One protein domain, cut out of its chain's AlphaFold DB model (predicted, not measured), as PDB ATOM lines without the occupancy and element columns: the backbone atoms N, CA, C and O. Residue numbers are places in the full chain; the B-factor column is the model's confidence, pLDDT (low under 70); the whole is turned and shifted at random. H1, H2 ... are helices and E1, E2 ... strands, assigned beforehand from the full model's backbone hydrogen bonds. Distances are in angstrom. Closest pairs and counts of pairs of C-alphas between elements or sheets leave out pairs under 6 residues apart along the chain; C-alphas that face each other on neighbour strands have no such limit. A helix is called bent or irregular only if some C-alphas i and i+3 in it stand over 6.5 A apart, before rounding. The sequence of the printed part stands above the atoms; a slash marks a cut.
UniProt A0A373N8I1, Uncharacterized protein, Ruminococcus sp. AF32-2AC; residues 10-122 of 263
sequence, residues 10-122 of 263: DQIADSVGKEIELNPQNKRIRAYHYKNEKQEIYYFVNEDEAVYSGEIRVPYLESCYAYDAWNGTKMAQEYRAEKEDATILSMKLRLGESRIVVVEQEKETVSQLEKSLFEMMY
ATOM      1  N   ASP A  10      58.858 -29.708 -24.263       81.44
ATOM      2  CA  ASP A  10      59.767 -29.176 -25.287       81.44
ATOM      3  C   ASP A  10      59.066 -28.837 -26.615       81.44
ATOM      4  O   ASP A  10      59.598 -28.050 -27.389       81.44
ATOM      5  N   GLN A  11      57.863 -29.370 -26.851       79.88
ATOM      6  CA  GLN A  11      57.043 -29.136 -28.047       79.88
ATOM      7  C   GLN A  11      55.904 -28.138 -27.808       79.88
ATOM      8  O   GLN A  11      55.203 -27.775 -28.755       79.88
ATOM      9  N   ILE A  12      55.697 -27.683 -26.564       77.25
ATOM     10  CA  ILE A  12      54.613 -26.751 -26.223       77.25
ATOM     11  C   ILE A  12      54.711 -25.502 -27.093       77.25
ATOM     12  O   ILE A  12      53.727 -25.140 -27.722       77.25
ATOM     13  N   ALA A  13      55.891 -24.887 -27.198       67.94
ATOM     14  CA  ALA A  13      56.074 -23.633 -27.929       67.94
ATOM     15  C   ALA A  13      55.742 -23.715 -29.432       67.94
ATOM     16  O   ALA A  13      55.433 -22.680 -30.019       67.94
ATOM     17  N   ASP A  14      55.805 -24.912 -30.022       71.06
ATOM     18  CA  ASP A  14      55.448 -25.175 -31.423       71.06
ATOM     19  C   ASP A  14      53.971 -25.576 -31.579       71.06
ATOM     20  O   ASP A  14      53.410 -25.510 -32.669       71.06
ATOM     21  N   SER A  15      53.343 -26.005 -30.481       66.19
ATOM     22  CA  SER A  15      51.970 -26.520 -30.442       66.19
ATOM     23  C   SER A  15      50.955 -25.490 -29.938       66.19
ATOM     24  O   SER A  15      49.761 -25.634 -30.194       66.19
ATOM     25  N   VAL A  16      51.400 -24.448 -29.226       66.94
ATOM     26  CA  VAL A  16      50.587 -23.269 -28.903       66.94
ATOM     27  C   VAL A  16      50.863 -22.147 -29.898       66.94
ATOM     28  O   VAL A  16      52.010 -21.774 -30.132       66.94
ATOM     29  N   GLY A  17      49.796 -21.585 -30.468       65.69
ATOM     30  CA  GLY A  17      49.898 -20.415 -31.334       65.69
ATOM     31  C   GLY A  17      50.519 -19.235 -30.585       65.69
ATOM     32  O   GLY A  17      50.062 -18.869 -29.502       65.69
ATOM     33  N   LYS A  18      51.565 -18.640 -31.162       75.06
ATOM     34  CA  LYS A  18      52.139 -17.380 -30.683       75.06
ATOM     35  C   LYS A  18      51.387 -16.234 -31.337       75.06
ATOM     36  O   LYS A  18      51.684 -15.835 -32.453       75.06
ATOM     37  N   GLU A  19      50.360 -15.768 -30.647       87.19
ATOM     38  CA  GLU A  19      49.520 -14.667 -31.116       87.19
ATOM     39  C   GLU A  19      50.166 -13.296 -30.866       87.19
ATOM     40  O   GLU A  19      49.991 -12.370 -31.654       87.19
ATOM     41  N   ILE A  20      50.934 -13.182 -29.779       92.81
ATOM     42  CA  ILE A  20      51.540 -11.933 -29.319       92.81
ATOM     43  C   ILE A  20      53.059 -12.049 -29.409       92.81
ATOM     44  O   ILE A  20      53.652 -12.969 -28.841       92.81
ATOM     45  N   GLU A  21      53.697 -11.088 -30.072       94.12
ATOM     46  CA  GLU A  21      55.153 -11.031 -30.210       94.12
ATOM     47  C   GLU A  21      55.690  -9.676 -29.755       94.12
ATOM     48  O   GLU A  21      55.140  -8.632 -30.094       94.12
ATOM     49  N   LEU A  22      56.778  -9.686 -28.985       96.12
ATOM     50  CA  LEU A  22      57.384  -8.480 -28.424       96.12
ATOM     51  C   LEU A  22      58.714  -8.162 -29.104       96.12
ATOM     52  O   LEU A  22      59.537  -9.053 -29.333       96.12
ATOM     53  N   ASN A  23      58.957  -6.882 -29.360       96.44
ATOM     54  CA  ASN A  23      60.229  -6.372 -29.849       96.44
ATOM     55  C   ASN A  23      60.629  -5.091 -29.083       96.44
ATOM     56  O   ASN A  23      60.016  -4.049 -29.297       96.44
ATOM     57  N   PRO A  24      61.660  -5.118 -28.218       97.06
ATOM     58  CA  PRO A  24      62.548  -6.245 -27.961       97.06
ATOM     59  C   PRO A  24      61.837  -7.394 -27.238       97.06
ATOM     60  O   PRO A  24      60.902  -7.192 -26.468       97.06
ATOM     61  N   GLN A  25      62.316  -8.616 -27.460       95.38
ATOM     62  CA  GLN A  25      61.834  -9.783 -26.723       95.38
ATOM     63  C   GLN A  25      62.105  -9.604 -25.227       95.38
ATOM     64  O   GLN A  25      63.242  -9.357 -24.822       95.38
ATOM     65  N   ASN A  26      61.070  -9.766 -24.403       94.94
ATOM     66  CA  ASN A  26      61.194  -9.665 -22.958       94.94
ATOM     67  C   ASN A  26      60.291 -10.697 -22.261       94.94
ATOM     68  O   ASN A  26      59.076 -10.697 -22.420       94.94
ATOM     69  N   LYS A  27      60.905 -11.575 -21.456       93.88
ATOM     70  CA  LYS A  27      60.222 -12.661 -20.726       93.88
ATOM     71  C   LYS A  27      59.459 -12.183 -19.484       93.88
ATOM     72  O   LYS A  27      58.737 -12.971 -18.879       93.88
ATOM     73  N   ARG A  28      59.677 -10.936 -19.066       96.56
ATOM     74  CA  ARG A  28      59.066 -10.285 -17.902       96.56
ATOM     75  C   ARG A  28      57.885  -9.397 -18.278       96.56
ATOM     76  O   ARG A  28      57.219  -8.889 -17.386       96.56
ATOM     77  N   ILE A  29      57.573  -9.257 -19.566       97.06
ATOM     78  CA  ILE A  29      56.297  -8.679 -19.985       97.06
ATOM     79  C   ILE A  29      55.282  -9.801 -20.088       97.06
ATOM     80  O   ILE A  29      55.374 -10.669 -20.958       97.06
ATOM     81  N   ARG A  30      54.307  -9.788 -19.185       96.06
ATOM     82  CA  ARG A  30      53.152 -10.672 -19.301       96.06
ATOM     83  C   ARG A  30      52.158 -10.065 -20.261       96.06
ATOM     84  O   ARG A  30      51.907  -8.867 -20.201       96.06
ATOM     85  N   ALA A  31      51.585 -10.906 -21.106       95.19
ATOM     86  CA  ALA A  31      50.544 -10.530 -22.038       95.19
ATOM     87  C   ALA A  31      49.382 -11.515 -21.913       95.19
ATOM     88  O   ALA A  31      49.587 -12.730 -21.878       95.19
ATOM     89  N   TYR A  32      48.171 -10.980 -21.856       93.69
ATOM     90  CA  TYR A  32      46.930 -11.736 -21.893       93.69
ATOM     91  C   TYR A  32      46.055 -11.181 -23.009       93.69
ATOM     92  O   TYR A  32      45.988  -9.967 -23.186       93.69
ATOM     93  N   HIS A  33      45.354 -12.060 -23.713       94.31
ATOM     94  CA  HIS A  33      44.318 -11.695 -24.668       94.31
ATOM     95  C   HIS A  33      42.998 -12.293 -24.178       94.31
ATOM     96  O   HIS A  33      42.862 -13.510 -24.054       94.31
ATOM     97  N   TYR A  34      42.044 -11.428 -23.836       91.50
ATOM     98  CA  TYR A  34      40.707 -11.827 -23.412       91.50
ATOM     99  C   TYR A  34      39.704 -11.422 -24.483       91.50
ATOM    100  O   TYR A  34      39.563 -10.240 -24.785       91.50
ATOM    101  N   LYS A  35      38.968 -12.402 -25.007       89.50
ATOM    102  CA  LYS A  35      37.975 -12.197 -26.059       89.50
ATOM    103  C   LYS A  35      36.664 -12.885 -25.709       89.50
ATOM    104  O   LYS A  35      36.641 -14.075 -25.398       89.50
ATOM    105  N   ASN A  36      35.572 -12.133 -25.759       87.88
ATOM    106  CA  ASN A  36      34.207 -12.646 -25.695       87.88
ATOM    107  C   ASN A  36      33.311 -11.898 -26.703       87.88
ATOM    108  O   ASN A  36      33.784 -11.029 -27.429       87.88
ATOM    109  N   GLU A  37      32.017 -12.230 -26.754       85.88
ATOM    110  CA  GLU A  37      31.059 -11.626 -27.700       85.88
ATOM    111  C   GLU A  37      30.905 -10.100 -27.552       85.88
ATOM    112  O   GLU A  37      30.515  -9.426 -28.499       85.88
ATOM    113  N   LYS A  38      31.186  -9.548 -26.365       85.38
ATOM    114  CA  LYS A  38      30.967  -8.136 -26.016       85.38
ATOM    115  C   LYS A  38      32.237  -7.304 -25.945       85.38
ATOM    116  O   LYS A  38      32.136  -6.087 -25.922       85.38
ATOM    117  N   GLN A  39      33.401  -7.927 -25.815       88.12
ATOM    118  CA  GLN A  39      34.648  -7.207 -25.622       88.12
ATOM    119  C   GLN A  39      35.848  -8.075 -25.988       88.12
ATOM    120  O   GLN A  39      35.931  -9.250 -25.620       88.12
ATOM    121  N   GLU A  40      36.815  -7.438 -26.631       94.38
ATOM    122  CA  GLU A  40      38.171  -7.939 -26.798       94.38
ATOM    123  C   GLU A  40      39.144  -6.966 -26.118       94.38
ATOM    124  O   GLU A  40      39.052  -5.751 -26.319       94.38
ATOM    125  N   ILE A  41      40.022  -7.479 -25.252       95.56
ATOM    126  CA  ILE A  41      41.074  -6.703 -24.588       95.56
ATOM    127  C   ILE A  41      42.407  -7.446 -24.623       95.56
ATOM    128  O   ILE A  41      42.467  -8.668 -24.466       95.56
ATOM    129  N   TYR A  42      43.482  -6.676 -24.699       97.31
ATOM    130  CA  TYR A  42      44.831  -7.128 -24.402       97.31
ATOM    131  C   TYR A  42      45.270  -6.518 -23.075       97.31
ATOM    132  O   TYR A  42      45.043  -5.337 -22.821       97.31
ATOM    133  N   TYR A  43      45.890  -7.314 -22.214       97.50
ATOM    134  CA  TYR A  43      46.394  -6.860 -20.925       97.50
ATOM    135  C   TYR A  43      47.877  -7.174 -20.801       97.50
ATOM    136  O   TYR A  43      48.276  -8.339 -20.792       97.50
ATOM    137  N   PHE A  44      48.682  -6.121 -20.703       97.81
ATOM    138  CA  PHE A  44      50.130  -6.197 -20.602       97.81
ATOM    139  C   PHE A  44      50.578  -5.759 -19.216       97.81
ATOM    140  O   PHE A  44      50.092  -4.751 -18.712       97.81
ATOM    141  N   VAL A  45      51.512  -6.484 -18.607       97.56
ATOM    142  CA  VAL A  45      52.089  -6.132 -17.302       97.56
ATOM    143  C   VAL A  45      53.600  -6.206 -17.401       97.56
ATOM    144  O   VAL A  45      54.142  -7.248 -17.778       97.56
ATOM    145  N   ASN A  46      54.277  -5.115 -17.053       97.56
ATOM    146  CA  ASN A  46      55.724  -5.100 -16.950       97.56
ATOM    147  C   ASN A  46      56.169  -5.597 -15.570       97.56
ATOM    148  O   ASN A  46      56.160  -4.849 -14.597       97.56
ATOM    149  N   GLU A  47      56.574  -6.862 -15.484       97.00
ATOM    150  CA  GLU A  47      57.157  -7.450 -14.272       97.00
ATOM    151  C   GLU A  47      58.691  -7.344 -14.251       97.00
ATOM    152  O   GLU A  47      59.348  -8.006 -13.440       97.00
ATOM    153  N   ASP A  48      59.293  -6.603 -15.180       95.75
ATOM    154  CA  ASP A  48      60.734  -6.366 -15.209       95.75
ATOM    155  C   ASP A  48      61.127  -5.260 -14.223       95.75
ATOM    156  O   ASP A  48      60.308  -4.438 -13.820       95.75
ATOM    157  N   GLU A  49      62.408  -5.211 -13.871       92.81
ATOM    158  CA  GLU A  49      62.998  -4.159 -13.035       92.81
ATOM    159  C   GLU A  49      63.344  -2.897 -13.847       92.81
ATOM    160  O   GLU A  49      63.810  -1.896 -13.299       92.81
ATOM    161  N   ALA A  50      63.110  -2.927 -15.161       94.44
ATOM    162  CA  ALA A  50      63.391  -1.847 -16.093       94.44
ATOM    163  C   ALA A  50      62.141  -1.404 -16.863       94.44
ATOM    164  O   ALA A  50      61.174  -2.147 -17.031       94.44
ATOM    165  N   VAL A  51      62.187  -0.178 -17.389       95.88
ATOM    166  CA  VAL A  51      61.170   0.324 -18.319       95.88
ATOM    167  C   VAL A  51      61.198  -0.516 -19.593       95.88
ATOM    168  O   VAL A  51      62.235  -0.611 -20.253       95.88
ATOM    169  N   TYR A  52      60.053  -1.068 -19.986       97.25
ATOM    170  CA  TYR A  52      59.888  -1.621 -21.325       97.25
ATOM    171  C   TYR A  52      59.610  -0.491 -22.307       97.25
ATOM    172  O   TYR A  52      58.782   0.375 -22.040       97.25
ATOM    173  N   SER A  53      60.295  -0.497 -23.444       96.88
ATOM    174  CA  SER A  53      60.052   0.428 -24.546       96.88
ATOM    175  C   SER A  53      60.226  -0.343 -25.840       96.88
ATOM    176  O   SER A  53      61.341  -0.745 -26.168       96.88
ATOM    177  N   GLY A  54      59.138  -0.549 -26.565       96.31
ATOM    178  CA  GLY A  54      59.168  -1.378 -27.754       96.31
ATOM    179  C   GLY A  54      57.820  -1.489 -28.431       96.31
ATOM    180  O   GLY A  54      56.878  -0.755 -28.144       96.31
ATOM    181  N   GLU A  55      57.753  -2.447 -29.330       97.38
ATOM    182  CA  GLU A  55      56.599  -2.759 -30.142       97.38
ATOM    183  C   GLU A  55      56.042  -4.117 -29.724       97.38
ATOM    184  O   GLU A  55      56.796  -5.028 -29.368       97.38
ATOM    185  N   ILE A  56      54.719  -4.251 -29.740       97.31
ATOM    186  CA  ILE A  56      54.037  -5.525 -29.533       97.31
ATOM    187  C   ILE A  56      53.140  -5.794 -30.730       97.31
ATOM    188  O   ILE A  56      52.214  -5.034 -31.007       97.31
ATOM    189  N   ARG A  57      53.418  -6.887 -31.436       96.38
ATOM    190  CA  ARG A  57      52.592  -7.389 -32.527       96.38
ATOM    191  C   ARG A  57      51.448  -8.216 -31.956       96.38
ATOM    192  O   ARG A  57      51.685  -9.136 -31.175       96.38
ATOM    193  N   VAL A  58      50.235  -7.884 -32.374       95.81
ATOM    194  CA  VAL A  58      48.982  -8.586 -32.073       95.81
ATOM    195  C   VAL A  58      48.226  -8.845 -33.388       95.81
ATOM    196  O   VAL A  58      48.590  -8.258 -34.415       95.81
ATOM    197  N   PRO A  59      47.196  -9.711 -33.411       93.69
ATOM    198  CA  PRO A  59      46.298  -9.831 -34.557       93.69
ATOM    199  C   PRO A  59      45.718  -8.486 -34.982       93.69
ATOM    200  O   PRO A  59      45.642  -7.551 -34.186       93.69
ATOM    201  N   TYR A  60      45.306  -8.396 -36.243       92.44
ATOM    202  CA  TYR A  60      44.735  -7.172 -36.789       92.44
ATOM    203  C   TYR A  60      43.576  -6.636 -35.935       92.44
ATOM    204  O   TYR A  60      42.609  -7.344 -35.652       92.44
ATOM    205  N   LEU A  61      43.679  -5.354 -35.584       91.00
ATOM    206  CA  LEU A  61      42.666  -4.565 -34.886       91.00
ATOM    207  C   LEU A  61      42.258  -3.393 -35.781       91.00
ATOM    208  O   LEU A  61      43.135  -2.672 -36.264       91.00
ATOM    209  N   GLU A  62      40.955  -3.155 -35.954       88.25
ATOM    210  CA  GLU A  62      40.473  -1.981 -36.697       88.25
ATOM    211  C   GLU A  62      40.778  -0.680 -35.938       88.25
ATOM    212  O   GLU A  62      41.381   0.250 -36.487       88.25
ATOM    213  N   SER A  63      40.406  -0.625 -34.656       90.62
ATOM    214  CA  SER A  63      40.836   0.427 -33.741       90.62
ATOM    215  C   SER A  63      40.905  -0.032 -32.287       90.62
ATOM    216  O   SER A  63      40.334  -1.053 -31.899       90.62
ATOM    217  N   CYS A  64      41.689   0.694 -31.486       93.88
ATOM    218  CA  CYS A  64      41.848   0.420 -30.064       93.88
ATOM    219  C   CYS A  64      42.237   1.675 -29.274       93.88
ATOM    220  O   CYS A  64      42.769   2.640 -29.826       93.88
ATOM    221  N   TYR A  65      42.018   1.626 -27.963       94.56
ATOM    222  CA  TYR A  65      42.481   2.632 -27.009       94.56
ATOM    223  C   TYR A  65      43.092   1.968 -25.771       94.56
ATOM    224  O   TYR A  65      42.873   0.787 -25.500       94.56
ATOM    225  N   ALA A  66      43.861   2.730 -25.002       95.94
ATOM    226  CA  ALA A  66      44.372   2.302 -23.708       95.94
ATOM    227  C   ALA A  66      43.370   2.666 -22.604       95.94
ATOM    228  O   ALA A  66      42.822   3.762 -22.607       95.94
ATOM    229  N   TYR A  67      43.131   1.782 -21.641       95.25
ATOM    230  CA  TYR A  67      42.274   2.064 -20.491       95.25
ATOM    231  C   TYR A  67      43.107   2.178 -19.217       95.25
ATOM    232  O   TYR A  67      43.820   1.241 -18.849       95.25
ATOM    233  N   ASP A  68      43.011   3.326 -18.550       92.62
ATOM    234  CA  ASP A  68      43.579   3.537 -17.225       92.62
ATOM    235  C   ASP A  68      42.573   3.067 -16.172       92.62
ATOM    236  O   ASP A  68      41.593   3.748 -15.873       92.62
ATOM    237  N   ALA A  69      42.815   1.890 -15.596       92.25
ATOM    238  CA  ALA A  69      41.960   1.342 -14.550       92.25
ATOM    239  C   ALA A  69      42.077   2.088 -13.207       92.25
ATOM    240  O   ALA A  69      41.176   1.956 -12.382       92.25
ATOM    241  N   TRP A  70      43.154   2.850 -12.975       91.44
ATOM    242  CA  TRP A  70      43.333   3.629 -11.747       91.44
ATOM    243  C   TRP A  70      42.423   4.857 -11.741       91.44
ATOM    244  O   TRP A  70      41.722   5.106 -10.764       91.44
ATOM    245  N   ASN A  71      42.388   5.588 -12.860       89.25
ATOM    246  CA  ASN A  71      41.573   6.798 -13.011       89.25
ATOM    247  C   ASN A  71      40.211   6.547 -13.681       89.25
ATOM    248  O   ASN A  71      39.346   7.421 -13.681       89.25
ATOM    249  N   GLY A  72      40.002   5.362 -14.258       93.06
ATOM    250  CA  GLY A  72      38.776   4.992 -14.961       93.06
ATOM    251  C   GLY A  72      38.597   5.680 -16.319       93.06
ATOM    252  O   GLY A  72      37.463   5.826 -16.775       93.06
ATOM    253  N   THR A  73      39.681   6.112 -16.968       92.00
ATOM    254  CA  THR A  73      39.655   6.948 -18.180       92.00
ATOM    255  C   THR A  73      40.200   6.227 -19.418       92.00
ATOM    256  O   THR A  73      41.000   5.292 -19.332       92.00
ATOM    257  N   LYS A  74      39.756   6.662 -20.606       93.69
ATOM    258  CA  LYS A  74      40.354   6.257 -21.887       93.69
ATOM    259  C   LYS A  74      41.602   7.108 -22.160       93.69
ATOM    260  O   LYS A  74      41.593   8.312 -21.928       93.69
ATOM    261  N   MET A  75      42.636   6.485 -22.705       94.00
ATOM    262  CA  MET A  75      43.895   7.087 -23.138       94.00
ATOM    263  C   MET A  75      44.209   6.646 -24.569       94.00
ATOM    264  O   MET A  75      43.760   5.594 -25.031       94.00
ATOM    265  N   ALA A  76      45.028   7.417 -25.272       94.12
ATOM    266  CA  ALA A  76      45.527   7.026 -26.577       94.12
ATOM    267  C   ALA A  76      46.425   5.790 -26.459       94.12
ATOM    268  O   ALA A  76      47.356   5.746 -25.652       94.12
ATOM    269  N   GLN A  77      46.169   4.811 -27.322       94.69
ATOM    270  CA  GLN A  77      47.113   3.748 -27.635       94.69
ATOM    271  C   GLN A  77      47.688   4.048 -29.016       94.69
ATOM    272  O   GLN A  77      46.947   4.184 -29.982       94.69
ATOM    273  N   GLU A  78      49.008   4.168 -29.123       94.19
ATOM    274  CA  GLU A  78      49.657   4.328 -30.421       94.19
ATOM    275  C   GLU A  78      49.810   2.957 -31.083       94.19
ATOM    276  O   GLU A  78      50.331   2.016 -30.477       94.19
ATOM    277  N   TYR A  79      49.339   2.833 -32.321       94.50
ATOM    278  CA  TYR A  79      49.443   1.603 -33.093       94.50
ATOM    279  C   TYR A  79      49.479   1.880 -34.597       94.50
ATOM    280  O   TYR A  79      49.089   2.949 -35.066       94.50
ATOM    281  N   ARG A  80      49.945   0.892 -35.360       94.19
ATOM    282  CA  ARG A  80      49.875   0.875 -36.826       94.19
ATOM    283  C   ARG A  80      49.452  -0.504 -37.313       94.19
ATOM    284  O   ARG A  80      49.809  -1.503 -36.695       94.19
ATOM    285  N   ALA A  81      48.749  -0.563 -38.437       91.19
ATOM    286  CA  ALA A  81      48.537  -1.828 -39.129       91.19
ATOM    287  C   ALA A  81      49.862  -2.307 -39.747       91.19
ATOM    288  O   ALA A  81      50.611  -1.518 -40.330       91.19
ATOM    289  N   GLU A  82      50.143  -3.598 -39.627       86.88
ATOM    290  CA  GLU A  82      51.224  -4.277 -40.333       86.88
ATOM    291  C   GLU A  82      50.602  -5.389 -41.173       86.88
ATOM    292  O   GLU A  82      50.209  -6.425 -40.647       86.88
ATOM    293  N   LYS A  83      50.523  -5.166 -42.493       78.12
ATOM    294  CA  LYS A  83      49.768  -6.021 -43.431       78.12
ATOM    295  C   LYS A  83      48.275  -6.104 -43.047       78.12
ATOM    296  O   LYS A  83      47.796  -5.340 -42.216       78.12
ATOM    297  N   GLU A  84      47.519  -6.967 -43.722       75.00
ATOM    298  CA  GLU A  84      46.075  -7.146 -43.485       75.00
ATOM    299  C   GLU A  84      45.767  -8.046 -42.272       75.00
ATOM    300  O   GLU A  84      44.605  -8.200 -41.909       75.00
ATOM    301  N   ASP A  85      46.781  -8.651 -41.640       87.81
ATOM    302  CA  ASP A  85      46.611  -9.681 -40.608       87.81
ATOM    303  C   ASP A  85      47.152  -9.303 -39.219       87.81
ATOM    304  O   ASP A  85      46.912 -10.042 -38.260       87.81
ATOM    305  N   ALA A  86      47.836  -8.162 -39.068       93.81
ATOM    306  CA  ALA A  86      48.419  -7.764 -37.789       93.81
ATOM    307  C   ALA A  86      48.363  -6.264 -37.487       93.81
ATOM    308  O   ALA A  86      48.306  -5.406 -38.369       93.81
ATOM    309  N   THR A  87      48.446  -5.963 -36.194       95.62
ATOM    310  CA  THR A  87      48.585  -4.615 -35.651       95.62
ATOM    311  C   THR A  87      49.815  -4.557 -34.748       95.62
ATOM    312  O   THR A  87      50.053  -5.445 -33.932       95.62
ATOM    313  N   ILE A  88      50.605  -3.492 -34.886       97.31
ATOM    314  CA  ILE A  88      51.759  -3.203 -34.036       97.31
ATOM    315  C   ILE A  88      51.383  -2.113 -33.045       97.31
ATOM    316  O   ILE A  88      51.132  -0.976 -33.442       97.31
ATOM    317  N   LEU A  89      51.382  -2.456 -31.762       97.12
ATOM    318  CA  LEU A  89      51.182  -1.540 -30.646       97.12
ATOM    319  C   LEU A  89      52.535  -0.959 -30.219       97.12
ATOM    320  O   LEU A  89      53.455  -1.710 -29.891       97.12
ATOM    321  N   SER A  90      52.664   0.366 -30.193       96.12
ATOM    322  CA  SER A  90      53.811   1.050 -29.582       96.12
ATOM    323  C   SER A  90      53.590   1.131 -28.075       96.12
ATOM    324  O   SER A  90      52.527   1.563 -27.627       96.12
ATOM    325  N   MET A  91      54.561   0.689 -27.279       94.50
ATOM    326  CA  MET A  91      54.376   0.561 -25.839       94.50
ATOM    327  C   MET A  91      55.591   1.033 -25.057       94.50
ATOM    328  O   MET A  91      56.729   0.624 -25.312       94.50
ATOM    329  N   LYS A  92      55.325   1.841 -24.028       95.94
ATOM    330  CA  LYS A  92      56.291   2.155 -22.983       95.94
ATOM    331  C   LYS A  92      55.661   1.954 -21.606       95.94
ATOM    332  O   LYS A  92      54.680   2.614 -21.287       95.94
ATOM    333  N   LEU A  93      56.223   1.046 -20.809       95.62
ATOM    334  CA  LEU A  93      55.690   0.654 -19.499       95.62
ATOM    335  C   LEU A  93      56.760   0.818 -18.424       95.62
ATOM    336  O   LEU A  93      57.862   0.283 -18.564       95.62
ATOM    337  N   ARG A  94      56.436   1.516 -17.335       95.12
ATOM    338  CA  ARG A  94      57.251   1.553 -16.109       95.12
ATOM    339  C   ARG A  94      57.374   0.158 -15.501       95.12
ATOM    340  O   ARG A  94      56.593  -0.736 -15.819       95.12
ATOM    341  N   LEU A  95      58.351  -0.021 -14.616       93.81
ATOM    342  CA  LEU A  95      58.388  -1.160 -13.692       93.81
ATOM    343  C   LEU A  95      57.022  -1.286 -13.002       93.81
ATOM    344  O   LEU A  95      56.504  -0.294 -12.499       93.81
ATOM    345  N   GLY A  96      56.446  -2.487 -12.997       93.62
ATOM    346  CA  GLY A  96      55.175  -2.787 -12.337       93.62
ATOM    347  C   GLY A  96      53.935  -2.204 -13.023       93.62
ATOM    348  O   GLY A  96      52.821  -2.485 -12.587       93.62
ATOM    349  N   GLU A  97      54.093  -1.416 -14.092       95.44
ATOM    350  CA  GLU A  97      52.964  -0.818 -14.799       95.44
ATOM    351  C   GLU A  97      52.235  -1.855 -15.643       95.44
ATOM    352  O   GLU A  97      52.830  -2.729 -16.282       95.44
ATOM    353  N   SER A  98      50.917  -1.699 -15.677       95.44
ATOM    354  CA  SER A  98      50.047  -2.470 -16.541       95.44
ATOM    355  C   SER A  98      49.367  -1.586 -17.580       95.44
ATOM    356  O   SER A  98      49.046  -0.431 -17.303       95.44
ATOM    357  N   ARG A  99      49.106  -2.139 -18.763       96.56
ATOM    358  CA  ARG A  99      48.364  -1.489 -19.843       96.56
ATOM    359  C   ARG A  99      47.238  -2.399 -20.301       96.56
ATOM    360  O   ARG A  99      47.483  -3.517 -20.748       96.56
ATOM    361  N   ILE A 100      46.012  -1.899 -20.208       97.56
ATOM    362  CA  ILE A 100      44.836  -2.527 -20.804       97.56
ATOM    363  C   ILE A 100      44.611  -1.847 -22.151       97.56
ATOM    364  O   ILE A 100      44.418  -0.637 -22.194       97.56
ATOM    365  N   VAL A 101      44.652  -2.607 -23.238       97.12
ATOM    366  CA  VAL A 101      44.299  -2.147 -24.583       97.12
ATOM    367  C   VAL A 101      42.942  -2.732 -24.927       97.12
ATOM    368  O   VAL A 101      42.767  -3.949 -24.929       97.12
ATOM    369  N   VAL A 102      41.976  -1.866 -25.189       95.69
ATOM    370  CA  VAL A 102      40.596  -2.231 -25.495       95.69
ATOM    371  C   VAL A 102      40.395  -2.113 -26.996       95.69
ATOM    372  O   VAL A 102      40.633  -1.046 -27.561       95.69
ATOM    373  N   VAL A 103      39.976  -3.202 -27.641       94.12
ATOM    374  CA  VAL A 103      39.604  -3.190 -29.060       94.12
ATOM    375  C   VAL A 103      38.222  -2.558 -29.181       94.12
ATOM    376  O   VAL A 103      37.288  -2.957 -28.478       94.12
ATOM    377  N   GLU A 104      38.095  -1.552 -30.037       88.00
ATOM    378  CA  GLU A 104      36.822  -0.870 -30.256       88.00
ATOM    379  C   GLU A 104      35.919  -1.697 -31.172       88.00
ATOM    380  O   GLU A 104      36.373  -2.283 -32.153       88.00
ATOM    381  N   GLN A 105      34.628  -1.747 -30.843       77.44
ATOM    382  CA  GLN A 105      33.618  -2.416 -31.670       77.44
ATOM    383  C   GLN A 105      32.985  -1.477 -32.695       77.44
ATOM    384  O   GLN A 105      32.590  -1.903 -33.775       77.44
ATOM    385  N   GLU A 106      32.900  -0.195 -32.349       70.69
ATOM    386  CA  GLU A 106      32.459   0.876 -33.224       70.69
ATOM    387  C   GLU A 106      33.509   1.976 -33.156       70.69
ATOM    388  O   GLU A 106      33.994   2.324 -32.077       70.69
ATOM    389  N   LYS A 107      33.882   2.496 -34.324       64.31
ATOM    390  CA  LYS A 107      34.928   3.502 -34.467       64.31
ATOM    391  C   LYS A 107      34.435   4.834 -33.903       64.31
ATOM    392  O   LYS A 107      33.870   5.656 -34.625       64.31
ATOM    393  N   GLU A 108      34.618   5.048 -32.604       57.22
ATOM    394  CA  GLU A 108      34.487   6.382 -32.027       57.22
ATOM    395  C   GLU A 108      35.604   7.267 -32.599       57.22
ATOM    396  O   GLU A 108      36.650   6.801 -33.048       57.22
ATOM    397  N   THR A 109      35.381   8.577 -32.666       54.34
ATOM    398  CA  THR A 109      36.412   9.490 -33.176       54.34
ATOM    399  C   THR A 109      37.521   9.614 -32.120       54.34
ATOM    400  O   THR A 109      37.491  10.507 -31.283       54.34
ATOM    401  N   VAL A 110      38.504   8.704 -32.154       54.12
ATOM    402  CA  VAL A 110      39.652   8.572 -31.221       54.12
ATOM    403  C   VAL A 110      40.593   9.794 -31.216       54.12
ATOM    404  O   VAL A 110      41.522   9.876 -30.415       54.12
ATOM    405  N   SER A 111      40.366  10.797 -32.070       55.25
ATOM    406  CA  SER A 111      41.319  11.878 -32.368       55.25
ATOM    407  C   SER A 111      41.573  12.897 -31.243       55.25
ATOM    408  O   SER A 111      42.155  13.943 -31.518       55.25
ATOM    409  N   GLN A 112      41.124  12.649 -30.010       71.44
ATOM    410  CA  GLN A 112      41.287  13.566 -28.872       71.44
ATOM    411  C   GLN A 112      41.846  12.912 -27.601       71.44
ATOM    412  O   GLN A 112      41.990  13.597 -26.592       71.44
ATOM    413  N   LEU A 113      42.156  11.611 -27.607       88.69
ATOM    414  CA  LEU A 113      42.716  10.972 -26.415       88.69
ATOM    415  C   LEU A 113      44.202  11.307 -26.252       88.69
ATOM    416  O   LEU A 113      44.961  11.348 -27.219       88.69
ATOM    417  N   GLU A 114      44.625  11.490 -25.007       90.50
ATOM    418  CA  GLU A 114      46.022  11.742 -24.657       90.50
ATOM    419  C   GLU A 114      46.734  10.444 -24.284       90.50
ATOM    420  O   GLU A 114      46.118   9.502 -23.781       90.50
ATOM    421  N   LYS A 115      48.047  10.380 -24.530       91.81
ATOM    422  CA  LYS A 115      48.878   9.274 -24.034       91.81
ATOM    423  C   LYS A 115      48.972   9.343 -22.507       91.81
ATOM    424  O   LYS A 115      48.663  10.365 -21.900       91.81
ATOM    425  N   SER A 116      49.469   8.277 -21.881       92.00
ATOM    426  CA  SER A 116      49.774   8.335 -20.450       92.00
ATOM    427  C   SER A 116      50.786   9.448 -20.151       92.00
ATOM    428  O   SER A 116      51.694   9.712 -20.945       92.00
ATOM    429  N   LEU A 117      50.681  10.071 -18.975       92.44
ATOM    430  CA  LEU A 117      51.617  11.122 -18.568       92.44
ATOM    431  C   LEU A 117      53.074  10.632 -18.568       92.44
ATOM    432  O   LEU A 117      53.979  11.367 -18.954       92.44
ATOM    433  N   PHE A 118      53.304   9.364 -18.214       93.94
ATOM    434  CA  PHE A 118      54.631   8.759 -18.294       93.94
ATOM    435  C   PHE A 118      55.189   8.761 -19.720       93.94
ATOM    436  O   PHE A 118      56.348   9.117 -19.913       93.94
ATOM    437  N   GLU A 119      54.378   8.419 -20.719       93.06
ATOM    438  CA  GLU A 119      54.783   8.456 -22.127       93.06
ATOM    439  C   GLU A 119      55.003   9.884 -22.629       93.06
ATOM    440  O   GLU A 119      56.003  10.135 -23.301       93.06
ATOM    441  N   MET A 120      54.119  10.819 -22.263       91.56
ATOM    442  CA  MET A 120      54.233  12.236 -22.638       91.56
ATOM    443  C   MET A 120      55.517  12.881 -22.110       91.56
ATOM    444  O   MET A 120      56.063  13.787 -22.729       91.56
ATOM    445  N   MET A 121      56.060  12.375 -21.001       93.06
ATOM    446  CA  MET A 121      57.338  12.840 -20.466       93.06
ATOM    447  C   MET A 121      58.553  12.424 -21.315       93.06
ATOM    448  O   MET A 121      59.662  12.882 -21.035       93.06
ATOM    449  N   TYR A 122      58.414  11.607 -22.361       90.12
ATOM    450  CA  TYR A 122      59.508  11.279 -23.284       90.12
ATOM    451  C   TYR A 122      59.461  12.133 -24.550       90.12
ATOM    452  O   TYR A 122      58.402  12.400 -25.098       90.12
TER     453      TYR A 122
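What this domain is: This is residues 10 to 122 of the 263 residues of an uncharacterized protein of Ruminococcus sp. AF32-2AC (UniProt A0A373N8I1). Two twisted sheets lie face to face as a sandwich, E2 E3 E9 E5 E6 against E1 E4 E8 E7, and the chain passes back and forth between them. Residues 10 to 17, of which 10 to 15 belong to the small helix H1, stick out from this body; after E9, a long stretch without named elements leads to the short helix H2. The 113 printed residues include two named helices and nine strands, in the order H1, E1 to E9, H2; both sheets are antiparallel in the strand orders above, and the class is mostly strand. The whole is compact, with a radius of gyration of the C-alphas of 14.2 A and spans of 46 by 34 by 24 A.

Where its parts are: H1, residues 10 to 15, begins at C-alpha 10 (59.767, -29.176, -25.287) and is irregular: C-alphas 10 and 13 are 7.2 A apart. E1 is residues 21 to 23. E2, residues 29 to 35, is 19.6 A long, E3, residues 40 to 46, 20.3 A, and E4, residues 52 to 59, 20.7 A. E5 is residues 64 to 68, E6 residues 73 to 75 and E7 residues 79 to 82. E8, residues 86 to 93, spans 21.4 A, from C-alpha 86 at (48.419, -7.764, -37.789). E9, residues 98 to 103, is 16.3 A long. H2, residues 117 to 120, ends at C-alpha 120 (54.233, 12.236, -22.638).

How they stand to each other: In the five-stranded sheet, strongly twisted, the hairpin E2 and E3 has N 32 and O 43 at 2.8 A. E3 and E9 have N 42 and O 101 at 2.8 A, E9 and E5 N 67 and O 100 at 2.8 A, and the hairpin E5 and E6 N 66 and O 75 at 2.9 A. In the other sheet, E1 and E4 have N 23 and O 55 at 2.8 A, E4 and E8 N 56 and O 89 at 2.8 A, and the hairpin E7 and E8 N 80 and O 88 at 2.9 A. The sandwich's facing parts are 10.5 A centre to centre, with strands at 29 degrees to each other. H2 only grazes the sheet E1 E4 E8 E7, with residues 118 to 119; the closest C-alphas of E8 and H2, Lys 92 and Glu 119, are 6.5 A apart. H1 is on neither sheet. H1 has 1 of 2 O i to N i+4 pairs within hydrogen-bond range; H2 is too short for such a pair.

The domain as a whole: The C-alphas farthest apart, of Asp 10 and Gln 112, are 46.7 A apart. The printed part has no cut. The link E9 to H2, 13 residues, is long; the other links are tight. Mean pLDDT of the printed part is 89.6; residue 13, residues 15 to 17 and residues 107 to 111 are under 70.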